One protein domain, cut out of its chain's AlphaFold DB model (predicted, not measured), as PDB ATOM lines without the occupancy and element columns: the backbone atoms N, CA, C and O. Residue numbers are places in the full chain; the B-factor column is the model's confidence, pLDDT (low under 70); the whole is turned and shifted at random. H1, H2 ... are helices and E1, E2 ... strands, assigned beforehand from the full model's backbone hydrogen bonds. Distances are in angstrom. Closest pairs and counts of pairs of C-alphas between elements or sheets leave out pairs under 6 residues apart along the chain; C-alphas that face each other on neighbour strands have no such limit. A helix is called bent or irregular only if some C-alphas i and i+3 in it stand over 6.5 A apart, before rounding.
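AT A GLANCE: This is residues 253 to 298 and 313 to 366 of the 527 residues of an uncharacterized protein of Firmicutes bacterium (UniProt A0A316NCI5). Helices H1, H2 and H4 form an up-and-down bundle, each running against the one before, their centres in a triangle; short H3 packs on residues 319 to 323 of H4. H5 is set off beyond a long link, with E1 toward the opposite end. The printed part has 100 residues, with five named helices and one named strand in the order H1, H2, H3, E1, H4, H5; it is mostly helix and compact, with a radius of gyration of the C-alphas of 14.5 A and spans of 41 by 28 by 24 A.

IN THESE COORDINATES: H1, residues 253 to 267, 21.5 A, begins at C-alpha (6.003, -15.006, 15.447). H2 is 270 to 285, 23.5 A; H3 288 to 291; E1 313 to 317; H4 319 to 332, 19.9 A. H5, 351 to 364, 19.6 A, ends at C-alpha (-16.278, -35.832, 0.656). H2 is irregular: C-alphas 271 and 274 are 7.1 A apart.

HOW THE PARTS SIT: H1 and H2, a helical hairpin, touch, closest C-alphas Ala 265 and Ala 273, 4.6 A. H1 touches H4, closest C-alphas Ser 259 and Leu 322, 6.5 A. H5 touches no helix. E1 pairs with no named strand. Every O i to N i+4 pair is within hydrogen-bond range in H1, H4 and H5; H2 has 5 of 12, and 8 of 13 O i to N i+3; H3 is too short.

THE WHOLE: Residues 299 to 312 are cut out, leaving C-alphas 298 and 313 12.2 A apart. The link H4 to H5 is long. Residues 331 to 335, 337 to 344 and 360 to 366 have pLDDT under 70.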
ATOM      1  N   ILE A 253       6.248 -13.656  14.925       95.12
ATOM      2  CA  ILE A 253       6.003 -15.006  15.447       95.12
ATOM      3  C   ILE A 253       5.028 -15.777  14.553       95.12
ATOM      4  O   ILE A 253       5.280 -16.940  14.245       95.12
ATOM      5  N   SER A 254       3.994 -15.116  14.023       95.56
ATOM      6  CA  SER A 254       3.088 -15.720  13.039       95.56
ATOM      7  C   SER A 254       3.829 -16.190  11.787       95.56
ATOM      8  O   SER A 254       3.611 -17.317  11.343       95.56
ATOM      9  N   LEU A 255       4.728 -15.357  11.246       97.19
ATOM     10  CA  LEU A 255       5.564 -15.703  10.096       97.19
ATOM     11  C   LEU A 255       6.507 -16.871  10.416       97.19
ATOM     12  O   LEU A 255       6.673 -17.766   9.587       97.19
ATOM     13  N   TYR A 256       7.105 -16.886  11.612       96.88
ATOM     14  CA  TYR A 256       7.982 -17.972  12.046       96.88
ATOM     15  C   TYR A 256       7.233 -19.301  12.097       96.88
ATOM     16  O   TYR A 256       7.651 -20.250  11.437       96.88
ATOM     17  N   ILE A 257       6.100 -19.358  12.800       96.62
ATOM     18  CA  ILE A 257       5.295 -20.578  12.908       96.62
ATOM     19  C   ILE A 257       4.853 -21.057  11.521       96.62
ATOM     20  O   ILE A 257       5.137 -22.203  11.172       96.62
ATOM     21  N   ALA A 258       4.285 -20.184  10.683       96.50
ATOM     22  CA  ALA A 258       3.873 -20.556   9.326       96.50
ATOM     23  C   ALA A 258       5.048 -21.096   8.483       96.50
ATOM     24  O   ALA A 258       4.894 -22.077   7.757       96.50
ATOM     25  N   SER A 259       6.249 -20.521   8.630       96.75
ATOM     26  CA  SER A 259       7.453 -21.022   7.953       96.75
ATOM     27  C   SER A 259       7.878 -22.415   8.417       96.75
ATOM     28  O   SER A 259       8.307 -23.230   7.601       96.75
ATOM     29  N   ARG A 260       7.720 -22.728   9.711       95.00
ATOM     30  CA  ARG A 260       8.022 -24.060  10.248       95.00
ATOM     31  C   ARG A 260       7.016 -25.093   9.752       95.00
ATOM     32  O   ARG A 260       7.439 -26.158   9.322       95.00
ATOM     33  N   PHE A 261       5.728 -24.752   9.716       95.12
ATOM     34  CA  PHE A 261       4.697 -25.617   9.135       95.12
ATOM     35  C   PHE A 261       4.949 -25.899   7.650       95.12
ATOM     36  O   PHE A 261       4.922 -27.060   7.252       95.12
ATOM     37  N   LEU A 262       5.261 -24.879   6.841       95.00
ATOM     38  CA  LEU A 262       5.559 -25.086   5.420       95.00
ATOM     39  C   LEU A 262       6.825 -25.929   5.217       95.00
ATOM     40  O   LEU A 262       6.820 -26.858   4.415       95.00
ATOM     41  N   SER A 263       7.891 -25.644   5.971       92.44
ATOM     42  CA  SER A 263       9.128 -26.426   5.915       92.44
ATOM     43  C   SER A 263       8.881 -27.896   6.250       92.44
ATOM     44  O   SER A 263       9.419 -28.758   5.562       92.44
ATOM     45  N   THR A 264       8.059 -28.189   7.264       91.06
ATOM     46  CA  THR A 264       7.675 -29.567   7.595       91.06
ATOM     47  C   THR A 264       6.826 -30.190   6.491       91.06
ATOM     48  O   THR A 264       7.079 -31.336   6.132       91.06
ATOM     49  N   ALA A 265       5.887 -29.441   5.902       91.31
ATOM     50  CA  ALA A 265       5.046 -29.914   4.806       91.31
ATOM     51  C   ALA A 265       5.872 -30.371   3.591       91.31
ATOM     52  O   ALA A 265       5.586 -31.419   3.023       91.31
ATOM     53  N   ILE A 266       6.913 -29.613   3.228       89.56
ATOM     54  CA  ILE A 266       7.808 -29.907   2.094       89.56
ATOM     55  C   ILE A 266       8.590 -31.214   2.302       89.56
ATOM     56  O   ILE A 266       8.879 -31.920   1.340       89.56
ATOM     57  N   THR A 267       8.955 -31.532   3.545       86.06
ATOM     58  CA  THR A 267       9.759 -32.723   3.875       86.06
ATOM     59  C   THR A 267       8.932 -33.935   4.304       86.06
ATOM     60  O   THR A 267       9.479 -35.028   4.436       86.06
ATOM     61  N   ALA A 268       7.643 -33.743   4.587       85.19
ATOM     62  CA  ALA A 268       6.759 -34.802   5.052       85.19
ATOM     63  C   ALA A 268       6.424 -35.795   3.921       85.19
ATOM     64  O   ALA A 268       6.460 -35.425   2.744       85.19
ATOM     65  N   PRO A 269       6.041 -37.042   4.258       83.62
ATOM     66  CA  PRO A 269       5.404 -37.944   3.304       83.62
ATOM     67  C   PRO A 269       4.226 -37.266   2.594       83.62
ATOM     68  O   PRO A 269       3.527 -36.428   3.175       83.62
ATOM     69  N   LYS A 270       3.995 -37.633   1.332       79.31
ATOM     70  CA  LYS A 270       3.015 -36.978   0.451       79.31
ATOM     71  C   LYS A 270       1.606 -36.979   1.055       79.31
ATOM     72  O   LYS A 270       0.879 -35.994   0.960       79.31
ATOM     73  N   GLU A 271       1.254 -38.074   1.709       81.00
ATOM     74  CA  GLU A 271      -0.031 -38.328   2.359       81.00
ATOM     75  C   GLU A 271      -0.259 -37.405   3.572       81.00
ATOM     76  O   GLU A 271      -1.394 -37.108   3.940       81.00
ATOM     77  N   GLU A 272       0.823 -36.897   4.163       84.81
ATOM     78  CA  GLU A 272       0.828 -36.094   5.388       84.81
ATOM     79  C   GLU A 272       0.968 -34.588   5.123       84.81
ATOM     80  O   GLU A 272       0.603 -33.763   5.964       84.81
ATOM     81  N   ALA A 273       1.468 -34.207   3.946       87.81
ATOM     82  CA  ALA A 273       1.765 -32.822   3.586       87.81
ATOM     83  C   ALA A 273       0.557 -31.877   3.752       87.81
ATOM     84  O   ALA A 273       0.699 -30.770   4.277       87.81
ATOM     85  N   GLN A 274      -0.650 -32.335   3.388       87.19
ATOM     86  CA  GLN A 274      -1.902 -31.565   3.471       87.19
ATOM     87  C   GLN A 274      -2.170 -30.985   4.868       87.19
ATOM     88  O   GLN A 274      -2.711 -29.890   5.013       87.19
ATOM     89  N   ARG A 275      -1.779 -31.720   5.904       90.31
ATOM     90  CA  ARG A 275      -2.117 -31.455   7.306       90.31
ATOM     91  C   ARG A 275      -1.410 -30.209   7.823       90.31
ATOM     92  O   ARG A 275      -1.961 -29.430   8.594       90.31
ATOM     93  N   TYR A 276      -0.184 -30.001   7.357       91.75
ATOM     94  CA  TYR A 276       0.631 -28.851   7.724       91.75
ATOM     95  C   TYR A 276       0.202 -27.581   6.978       91.75
ATOM     96  O   TYR A 276       0.413 -26.472   7.472       91.75
ATOM     97  N   LEU A 277      -0.454 -27.723   5.822       90.94
ATOM     98  CA  LEU A 277      -0.892 -26.584   5.021       90.94
ATOM     99  C   LEU A 277      -2.045 -25.799   5.639       90.94
ATOM    100  O   LEU A 277      -2.219 -24.642   5.264       90.94
ATOM    101  N   TYR A 278      -2.806 -26.355   6.583       89.12
ATOM    102  CA  TYR A 278      -3.915 -25.626   7.209       89.12
ATOM    103  C   TYR A 278      -3.441 -24.350   7.912       89.12
ATOM    104  O   TYR A 278      -3.973 -23.273   7.661       89.12
ATOM    105  N   ASN A 279      -2.369 -24.442   8.706       93.00
ATOM    106  CA  ASN A 279      -1.796 -23.277   9.384       93.00
ATOM    107  C   ASN A 279      -1.250 -22.242   8.382       93.00
ATOM    108  O   ASN A 279      -1.489 -21.044   8.530       93.00
ATOM    109  N   VAL A 280      -0.552 -22.709   7.339       93.50
ATOM    110  CA  VAL A 280       0.049 -21.847   6.304       93.50
ATOM    111  C   VAL A 280      -1.027 -21.132   5.487       93.50
ATOM    112  O   VAL A 280      -0.894 -19.949   5.177       93.50
ATOM    113  N   THR A 281      -2.106 -21.839   5.156       88.12
ATOM    114  CA  THR A 281      -3.225 -21.292   4.388       88.12
ATOM    115  C   THR A 281      -3.929 -20.192   5.176       88.12
ATOM    116  O   THR A 281      -4.104 -19.086   4.664       88.12
ATOM    117  N   ASP A 282      -4.264 -20.462   6.438       87.88
ATOM    118  CA  ASP A 282      -4.914 -19.488   7.317       87.88
ATOM    119  C   ASP A 282      -4.037 -18.246   7.526       87.88
ATOM    120  O   ASP A 282      -4.533 -17.123   7.492       87.88
ATOM    121  N   TYR A 283      -2.713 -18.419   7.630       93.62
ATOM    122  CA  TYR A 283      -1.775 -17.304   7.774       93.62
ATOM    123  C   TYR A 283      -1.886 -16.292   6.621       93.62
ATOM    124  O   TYR A 283      -1.831 -15.084   6.858       93.62
ATOM    125  N   PHE A 284      -2.063 -16.751   5.377       89.50
ATOM    126  CA  PHE A 284      -2.263 -15.853   4.235       89.50
ATOM    127  C   PHE A 284      -3.707 -15.357   4.099       89.50
ATOM    128  O   PHE A 284      -3.905 -14.259   3.580       89.50
ATOM    129  N   ARG A 285      -4.700 -16.124   4.570       84.19
ATOM    130  CA  ARG A 285      -6.122 -15.741   4.520       84.19
ATOM    131  C   ARG A 285      -6.455 -14.608   5.487       84.19
ATOM    132  O   ARG A 285      -7.172 -13.688   5.121       84.19
ATOM    133  N   GLU A 286      -5.886 -14.641   6.690       86.81
ATOM    134  CA  GLU A 286      -6.062 -13.597   7.711       86.81
ATOM    135  C   GLU A 286      -5.695 -12.192   7.206       86.81
ATOM    136  O   GLU A 286      -6.234 -11.197   7.689       86.81
ATOM    137  N   ASN A 287      -4.745 -12.089   6.269       86.12
ATOM    138  CA  ASN A 287      -4.329 -10.818   5.690       86.12
ATOM    139  C   ASN A 287      -3.704 -11.021   4.304       86.12
ATOM    140  O   ASN A 287      -2.524 -11.365   4.184       86.12
ATOM    141  N   GLU A 288      -4.467 -10.714   3.256       81.94
ATOM    142  CA  GLU A 288      -4.032 -10.883   1.865       81.94
ATOM    143  C   GLU A 288      -2.768 -10.085   1.513       81.94
ATOM    144  O   GLU A 288      -1.981 -10.519   0.667       81.94
ATOM    145  N   ASN A 289      -2.496  -8.969   2.201       88.62
ATOM    146  CA  ASN A 289      -1.288  -8.172   1.964       88.62
ATOM    147  C   ASN A 289      -0.002  -8.966   2.260       88.62
ATOM    148  O   ASN A 289       1.056  -8.673   1.697       88.62
ATOM    149  N   ARG A 290      -0.076 -10.025   3.085       90.50
ATOM    150  CA  ARG A 290       1.054 -10.929   3.364       90.50
ATOM    151  C   ARG A 290       1.572 -11.623   2.099       90.50
ATOM    152  O   ARG A 290       2.752 -11.962   2.049       90.50
ATOM    153  N   LYS A 291       0.748 -11.781   1.054       88.50
ATOM    154  CA  LYS A 291       1.145 -12.400  -0.227       88.50
ATOM    155  C   LYS A 291       2.240 -11.601  -0.956       88.50
ATOM    156  O   LYS A 291       3.038 -12.175  -1.698       88.50
ATOM    157  N   THR A 292       2.306 -10.283  -0.749       87.56
ATOM    158  CA  THR A 292       3.265  -9.383  -1.421       87.56
ATOM    159  C   THR A 292       4.221  -8.672  -0.459       87.56
ATOM    160  O   THR A 292       5.240  -8.137  -0.907       87.56
ATOM    161  N   ALA A 293       3.947  -8.706   0.847       92.19
ATOM    162  CA  ALA A 293       4.728  -8.017   1.866       92.19
ATOM    163  C   ALA A 293       6.165  -8.553   2.011       92.19
ATOM    164  O   ALA A 293       6.422  -9.754   2.102       92.19
ATOM    165  N   THR A 294       7.123  -7.630   2.094       93.44
ATOM    166  CA  THR A 294       8.550  -7.908   2.355       93.44
ATOM    167  C   THR A 294       8.941  -7.713   3.824       93.44
ATOM    168  O   THR A 294      10.093  -7.953   4.192       93.44
ATOM    169  N   SER A 295       7.982  -7.288   4.649       92.44
ATOM    170  CA  SER A 295       8.085  -7.088   6.094       92.44
ATOM    171  C   SER A 295       6.935  -7.843   6.787       92.44
ATOM    172  O   SER A 295       5.849  -7.891   6.207       92.44
ATOM    173  N   PRO A 296       7.141  -8.416   7.988       94.00
ATOM    174  CA  PRO A 296       8.400  -8.446   8.736       94.00
ATOM    175  C   PRO A 296       9.461  -9.355   8.095       94.00
ATOM    176  O   PRO A 296       9.181 -10.140   7.192       94.00
ATOM    177  N   ARG A 297      10.710  -9.227   8.554       95.62
ATOM    178  CA  ARG A 297      11.830 -10.102   8.176       95.62
ATOM    179  C   ARG A 297      12.299 -10.848   9.416       95.62
ATOM    180  O   ARG A 297      12.596 -10.210  10.426       95.62
ATOM    181  N   ILE A 298      12.401 -12.167   9.324       96.00
ATOM    182  CA  ILE A 298      12.931 -13.022  10.394       96.00
ATOM    183  C   ILE A 298      14.117 -13.830   9.872       96.00
ATOM    184  O   ILE A 298      14.221 -14.068   8.671       96.00
ATOM    185  N   ASP A 313      24.529 -19.291   9.477       84.81
ATOM    186  CA  ASP A 313      24.080 -17.896   9.418       84.81
ATOM    187  C   ASP A 313      22.544 -17.778   9.309       84.81
ATOM    188  O   ASP A 313      21.995 -16.695   9.521       84.81
ATOM    189  N   GLY A 314      21.854 -18.904   9.091       89.44
ATOM    190  CA  GLY A 314      20.404 -18.979   8.945       89.44
ATOM    191  C   GLY A 314      19.900 -18.449   7.602       89.44
ATOM    192  O   GLY A 314      20.655 -17.939   6.774       89.44
ATOM    193  N   VAL A 315      18.593 -18.569   7.389       92.75
ATOM    194  CA  VAL A 315      17.897 -18.094   6.189       92.75
ATOM    195  C   VAL A 315      16.950 -16.968   6.577       92.75
ATOM    196  O   VAL A 315      16.244 -17.052   7.583       92.75
ATOM    197  N   VAL A 316      16.941 -15.891   5.792       96.06
ATOM    198  CA  VAL A 316      16.006 -14.780   5.998       96.06
ATOM    199  C   VAL A 316      14.679 -15.099   5.322       96.06
ATOM    200  O   VAL A 316      14.640 -15.313   4.113       96.06
ATOM    201  N   ILE A 317      13.598 -15.065   6.093       96.88
ATOM    202  CA  ILE A 317      12.236 -15.336   5.632       96.88
ATOM    203  C   ILE A 317      11.404 -14.055   5.721       96.88
ATOM    204  O   ILE A 317      11.511 -13.275   6.671       96.88
ATOM    205  N   THR A 318      10.576 -13.842   4.701       97.56
ATOM    206  CA  THR A 318       9.587 -12.760   4.582       97.56
ATOM    207  C   THR A 318       8.231 -13.353   4.190       97.56
ATOM    208  O   THR A 318       8.211 -14.453   3.629       97.56
ATOM    209  N   PRO A 319       7.099 -12.651   4.393       97.44
ATOM    210  CA  PRO A 319       5.793 -13.147   3.958       97.44
ATOM    211  C   PRO A 319       5.751 -13.477   2.459       97.44
ATOM    212  O   PRO A 319       5.315 -14.560   2.078       97.44
ATOM    213  N   LYS A 320       6.316 -12.608   1.613       92.94
ATOM    214  CA  LYS A 320       6.424 -12.826   0.164       92.94
ATOM    215  C   LYS A 320       7.263 -14.053  -0.207       92.94
ATOM    216  O   LYS A 320       6.893 -14.787  -1.126       92.94
ATOM    217  N   SER A 321       8.404 -14.274   0.457       96.19
ATOM    218  CA  SER A 321       9.246 -15.446   0.165       96.19
ATOM    219  C   SER A 321       8.558 -16.735   0.609       96.19
ATOM    220  O   SER A 321       8.528 -17.689  -0.161       96.19
ATOM    221  N   LEU A 322       7.910 -16.721   1.779       96.56
ATOM    222  CA  LEU A 322       7.103 -17.838   2.265       96.56
ATOM    223  C   LEU A 322       5.938 -18.151   1.314       96.56
ATOM    224  O   LEU A 322       5.694 -19.308   0.989       96.56
ATOM    225  N   TYR A 323       5.244 -17.122   0.814       93.56
ATOM    226  CA  TYR A 323       4.144 -17.303  -0.138       93.56
ATOM    227  C   TYR A 323       4.626 -17.898  -1.462       93.56
ATOM    228  O   TYR A 323       3.926 -18.696  -2.082       93.56
ATOM    229  N   SER A 324       5.837 -17.535  -1.892       85.38
ATOM    230  CA  SER A 324       6.447 -18.078  -3.108       85.38
ATOM    231  C   SER A 324       6.748 -19.573  -2.969       85.38
ATOM    232  O   SER A 324       6.473 -20.335  -3.893       85.38
ATOM    233  N   GLU A 325       7.250 -20.004  -1.809       91.94
ATOM    234  CA  GLU A 325       7.460 -21.424  -1.497       91.94
ATOM    235  C   GLU A 325       6.137 -22.186  -1.362       91.94
ATOM    236  O   GLU A 325       5.991 -23.269  -1.924       91.94
ATOM    237  N   TYR A 326       5.139 -21.594  -0.702       90.94
ATOM    238  CA  TYR A 326       3.803 -22.175  -0.576       90.94
ATOM    239  C   TYR A 326       3.141 -22.372  -1.949       90.94
ATOM    240  O   TYR A 326       2.646 -23.458  -2.249       90.94
ATOM    241  N   LYS A 327       3.212 -21.363  -2.831       79.31
ATOM    242  CA  LYS A 327       2.768 -21.468  -4.230       79.31
ATOM    243  C   LYS A 327       3.490 -22.596  -4.959       79.31
ATOM    244  O   LYS A 327       2.841 -23.390  -5.630       79.31
ATOM    245  N   LYS A 328       4.820 -22.666  -4.838       78.12
ATOM    246  CA  LYS A 328       5.624 -23.715  -5.471       78.12
ATOM    247  C   LYS A 328       5.159 -25.107  -5.030       78.12
ATOM    248  O   LYS A 328       4.891 -25.936  -5.889       78.12
ATOM    249  N   MET A 329       4.964 -25.317  -3.729       81.19
ATOM    250  CA  MET A 329       4.474 -26.584  -3.188       81.19
ATOM    251  C   MET A 329       3.097 -26.960  -3.754       81.19
ATOM    252  O   MET A 329       2.917 -28.080  -4.216       81.19
ATOM    253  N   LEU A 330       2.141 -26.028  -3.795       71.31
ATOM    254  CA  LEU A 330       0.812 -26.284  -4.370       71.31
ATOM    255  C   LEU A 330       0.832 -26.557  -5.884       71.31
ATOM    256  O   LEU A 330      -0.080 -27.201  -6.401       71.31
ATOM    257  N   LEU A 331       1.828 -26.032  -6.604       63.09
ATOM    258  CA  LEU A 331       2.018 -26.284  -8.036       63.09
ATOM    259  C   LEU A 331       2.665 -27.650  -8.291       63.09
ATOM    260  O   LEU A 331       2.259 -28.347  -9.217       63.09
ATOM    261  N   GLU A 332       3.653 -28.024  -7.479       66.56
ATOM    262  CA  GLU A 332       4.339 -29.322  -7.551       66.56
ATOM    263  C   GLU A 332       3.441 -30.473  -7.068       66.56
ATOM    264  O   GLU A 332       3.596 -31.607  -7.522       66.56
ATOM    265  N   HIS A 333       2.455 -30.163  -6.220       67.44
ATOM    266  CA  HIS A 333       1.532 -31.114  -5.606       67.44
ATOM    267  C   HIS A 333       0.060 -30.700  -5.802       67.44
ATOM    268  O   HIS A 333      -0.589 -30.239  -4.856       67.44
ATOM    269  N   PRO A 334      -0.508 -30.844  -7.019       61.19
ATOM    270  CA  PRO A 334      -1.871 -30.397  -7.324       61.19
ATOM    271  C   PRO A 334      -2.970 -31.076  -6.493       61.19
ATOM    272  O   PRO A 334      -4.057 -30.512  -6.358       61.19
ATOM    273  N   GLU A 335      -2.701 -32.263  -5.939       64.31
ATOM    274  CA  GLU A 335      -3.595 -32.959  -5.007       64.31
ATOM    275  C   GLU A 335      -3.814 -32.203  -3.687       64.31
ATOM    276  O   GLU A 335      -4.828 -32.430  -3.022       64.31
ATOM    277  N   LEU A 336      -2.900 -31.297  -3.321       71.38
ATOM    278  CA  LEU A 336      -3.010 -30.495  -2.111       71.38
ATOM    279  C   LEU A 336      -4.069 -29.398  -2.264       71.38
ATOM    280  O   LEU A 336      -4.219 -28.711  -3.288       71.38
ATOM    281  N   ARG A 337      -4.823 -29.219  -1.189       69.94
ATOM    282  CA  ARG A 337      -6.029 -28.407  -1.119       69.94
ATOM    283  C   ARG A 337      -5.822 -27.219  -0.199       69.94
ATOM    284  O   ARG A 337      -5.227 -27.322   0.872       69.94
ATOM    285  N   VAL A 338      -6.367 -26.094  -0.633       69.00
ATOM    286  CA  VAL A 338      -6.410 -24.844   0.116       69.00
ATOM    287  C   VAL A 338      -7.771 -24.824   0.804       69.00
ATOM    288  O   VAL A 338      -8.752 -24.374   0.228       69.00
ATOM    289  N   VAL A 339      -7.859 -25.437   1.983       63.66
ATOM    290  CA  VAL A 339      -9.141 -25.631   2.679       63.66
ATOM    291  C   VAL A 339      -9.275 -24.624   3.813       63.66
ATOM    292  O   VAL A 339      -8.300 -24.339   4.513       63.66
ATOM    293  N   ASP A 340     -10.479 -24.086   3.976       65.25
ATOM    294  CA  ASP A 340     -10.854 -23.183   5.059       65.25
ATOM    295  C   ASP A 340     -11.703 -23.924   6.094       65.25
ATOM    296  O   ASP A 340     -12.742 -24.492   5.760       65.25
ATOM    297  N   PHE A 341     -11.244 -23.912   7.344       65.12
ATOM    298  CA  PHE A 341     -11.935 -24.503   8.490       65.12
ATOM    299  C   PHE A 341     -12.392 -23.449   9.506       65.12
ATOM    300  O   PHE A 341     -12.901 -23.803  10.564       65.12
ATOM    301  N   SER A 342     -12.227 -22.157   9.206       64.88
ATOM    302  CA  SER A 342     -12.533 -21.054  10.130       64.88
ATOM    303  C   SER A 342     -14.013 -20.956  10.506       64.88
ATOM    304  O   SER A 342     -14.352 -20.357  11.524       64.88
ATOM    305  N   THR A 343     -14.895 -21.556   9.708       62.38
ATOM    306  CA  THR A 343     -16.347 -21.585   9.926       62.38
ATOM    307  C   THR A 343     -16.827 -22.828  10.678       62.38
ATOM    308  O   THR A 343     -18.023 -22.941  10.948       62.38
ATOM    309  N   ILE A 344     -15.929 -23.762  11.009       68.06
ATOM    310  CA  ILE A 344     -16.269 -25.038  11.643       68.06
ATOM    311  C   ILE A 344     -16.026 -24.946  13.148       68.06
ATOM    312  O   ILE A 344     -14.925 -24.629  13.594       68.06
ATOM    313  N   ASP A 345     -17.060 -25.253  13.929       74.25
ATOM    314  CA  ASP A 345     -16.964 -25.342  15.382       74.25
ATOM    315  C   ASP A 345     -16.628 -26.778  15.808       74.25
ATOM    316  O   ASP A 345     -17.414 -27.704  15.597       74.25
ATOM    317  N   PHE A 346     -15.450 -26.959  16.406       78.44
ATOM    318  CA  PHE A 346     -14.983 -28.239  16.950       78.44
ATOM    319  C   PHE A 346     -15.315 -28.411  18.439       78.44
ATOM    320  O   PHE A 346     -14.861 -29.364  19.074       78.44
ATOM    321  N   THR A 347     -16.076 -27.487  19.031       77.75
ATOM    322  CA  THR A 347     -16.440 -27.545  20.448       77.75
ATOM    323  C   THR A 347     -17.167 -28.851  20.773       77.75
ATOM    324  O   THR A 347     -18.143 -29.222  20.126       77.75
ATOM    325  N   GLY A 348     -16.692 -29.548  21.807       76.75
ATOM    326  CA  GLY A 348     -17.248 -30.829  22.246       76.75
ATOM    327  C   GLY A 348     -16.674 -32.059  21.538       76.75
ATOM    328  O   GLY A 348     -16.999 -33.165  21.958       76.75
ATOM    329  N   MET A 349     -15.807 -31.882  20.533       82.06
ATOM    330  CA  MET A 349     -15.069 -32.978  19.905       82.06
ATOM    331  C   MET A 349     -13.727 -33.223  20.604       82.06
ATOM    332  O   MET A 349     -13.071 -32.292  21.075       82.06
ATOM    333  N   ASN A 350     -13.287 -34.477  20.627       86.69
ATOM    334  CA  ASN A 350     -11.912 -34.845  20.948       86.69
ATOM    335  C   ASN A 350     -11.037 -34.892  19.680       86.69
ATOM    336  O   ASN A 350     -11.521 -34.795  18.553       86.69
ATOM    337  N   LEU A 351      -9.724 -35.043  19.857       87.69
ATOM    338  CA  LEU A 351      -8.770 -35.011  18.746       87.69
ATOM    339  C   LEU A 351      -9.039 -36.078  17.675       87.69
ATOM    340  O   LEU A 351      -8.930 -35.780  16.489       87.69
ATOM    341  N   GLU A 352      -9.408 -37.297  18.068       88.12
ATOM    342  CA  GLU A 352      -9.706 -38.388  17.132       88.12
ATOM    343  C   GLU A 352     -10.949 -38.074  16.287       88.12
ATOM    344  O   GLU A 352     -10.950 -38.272  15.070       88.12
ATOM    345  N   GLU A 353     -11.984 -37.509  16.912       80.38
ATOM    346  CA  GLU A 353     -13.204 -37.065  16.233       80.38
ATOM    347  C   GLU A 353     -12.914 -35.947  15.225       80.38
ATOM    348  O   GLU A 353     -13.379 -36.016  14.086       80.38
ATOM    349  N   VAL A 354     -12.090 -34.960  15.599       83.19
ATOM    350  CA  VAL A 354     -11.661 -33.882  14.692       83.19
ATOM    351  C   VAL A 354     -10.822 -34.427  13.533       83.19
ATOM    352  O   VAL A 354     -11.014 -34.004  12.388       83.19
ATOM    353  N   GLU A 355      -9.904 -35.368  13.786       87.19
ATOM    354  CA  GLU A 355      -9.109 -35.998  12.724       87.19
ATOM    355  C   GLU A 355     -10.010 -36.739  11.736       87.19
ATOM    356  O   GLU A 355      -9.892 -36.529  10.525       87.19
ATOM    357  N   LYS A 356     -10.952 -37.544  12.239       81.19
ATOM    358  CA  LYS A 356     -11.908 -38.280  11.409       81.19
ATOM    359  C   LYS A 356     -12.803 -37.338  10.609       81.19
ATOM    360  O   LYS A 356     -12.974 -37.552   9.413       81.19
ATOM    361  N   TYR A 357     -13.324 -36.281  11.231       77.38
ATOM    362  CA  TYR A 357     -14.130 -35.268  10.547       77.38
ATOM    363  C   TYR A 357     -13.335 -34.579   9.434       77.38
ATOM    364  O   TYR A 357     -13.822 -34.437   8.317       77.38
ATOM    365  N   THR A 358     -12.088 -34.191   9.709       79.19
ATOM    366  CA  THR A 358     -11.214 -33.536   8.727       79.19
ATOM    367  C   THR A 358     -10.916 -34.464   7.552       79.19
ATOM    368  O   THR A 358     -10.991 -34.042   6.399       79.19
ATOM    369  N   GLN A 359     -10.603 -35.734   7.825       77.38
ATOM    370  CA  GLN A 359     -10.394 -36.746   6.789       77.38
ATOM    371  C   GLN A 359     -11.663 -36.978   5.969       77.38
ATOM    372  O   GLN A 359     -11.575 -37.037   4.746       77.38
ATOM    373  N   GLN A 360     -12.824 -37.050   6.622       65.38
ATOM    374  CA  GLN A 360     -14.107 -37.226   5.953       65.38
ATOM    375  C   GLN A 360     -14.462 -36.016   5.085       65.38
ATOM    376  O   GLN A 360     -14.822 -36.183   3.931       65.38
ATOM    377  N   LEU A 361     -14.283 -34.788   5.574       65.56
ATOM    378  CA  LEU A 361     -14.506 -33.587   4.771       65.56
ATOM    379  C   LEU A 361     -13.572 -33.558   3.557       65.56
ATOM    380  O   LEU A 361     -13.996 -33.231   2.451       65.56
ATOM    381  N   LEU A 362     -12.304 -33.937   3.733       63.53
ATOM    382  CA  LEU A 362     -11.380 -34.092   2.615       63.53
ATOM    383  C   LEU A 362     -11.822 -35.209   1.658       63.53
ATOM    384  O   LEU A 362     -11.713 -35.018   0.451       63.53
ATOM    385  N   SER A 363     -12.328 -36.346   2.138       56.78
ATOM    386  CA  SER A 363     -12.818 -37.422   1.268       56.78
ATOM    387  C   SER A 363     -14.132 -37.071   0.568       56.78
ATOM    388  O   SER A 363     -14.327 -37.449  -0.581       56.78
ATOM    389  N   ASP A 364     -14.998 -36.290   1.204       42.88
ATOM    390  CA  ASP A 364     -16.278 -35.832   0.656       42.88
ATOM    391  C   ASP A 364     -16.043 -34.736  -0.392       42.88
ATOM    392  O   ASP A 364     -16.647 -34.742  -1.461       42.88
ATOM    393  N   LEU A 365     -15.042 -33.878  -0.167       44.81
ATOM    394  CA  LEU A 365     -14.447 -33.028  -1.204       44.81
ATOM    395  C   LEU A 365     -13.721 -33.851  -2.302       44.81
ATOM    396  O   LEU A 365     -13.271 -33.272  -3.292       44.81
ATOM    397  N   ALA A 366     -13.534 -35.170  -2.126       38.16
ATOM    398  CA  ALA A 366     -12.831 -36.083  -3.041       38.16
ATOM    399  C   ALA A 366     -13.722 -37.074  -3.820       38.16
ATOM    400  O   ALA A 366     -13.181 -37.773  -4.676       38.16
TER     401      ALA A 366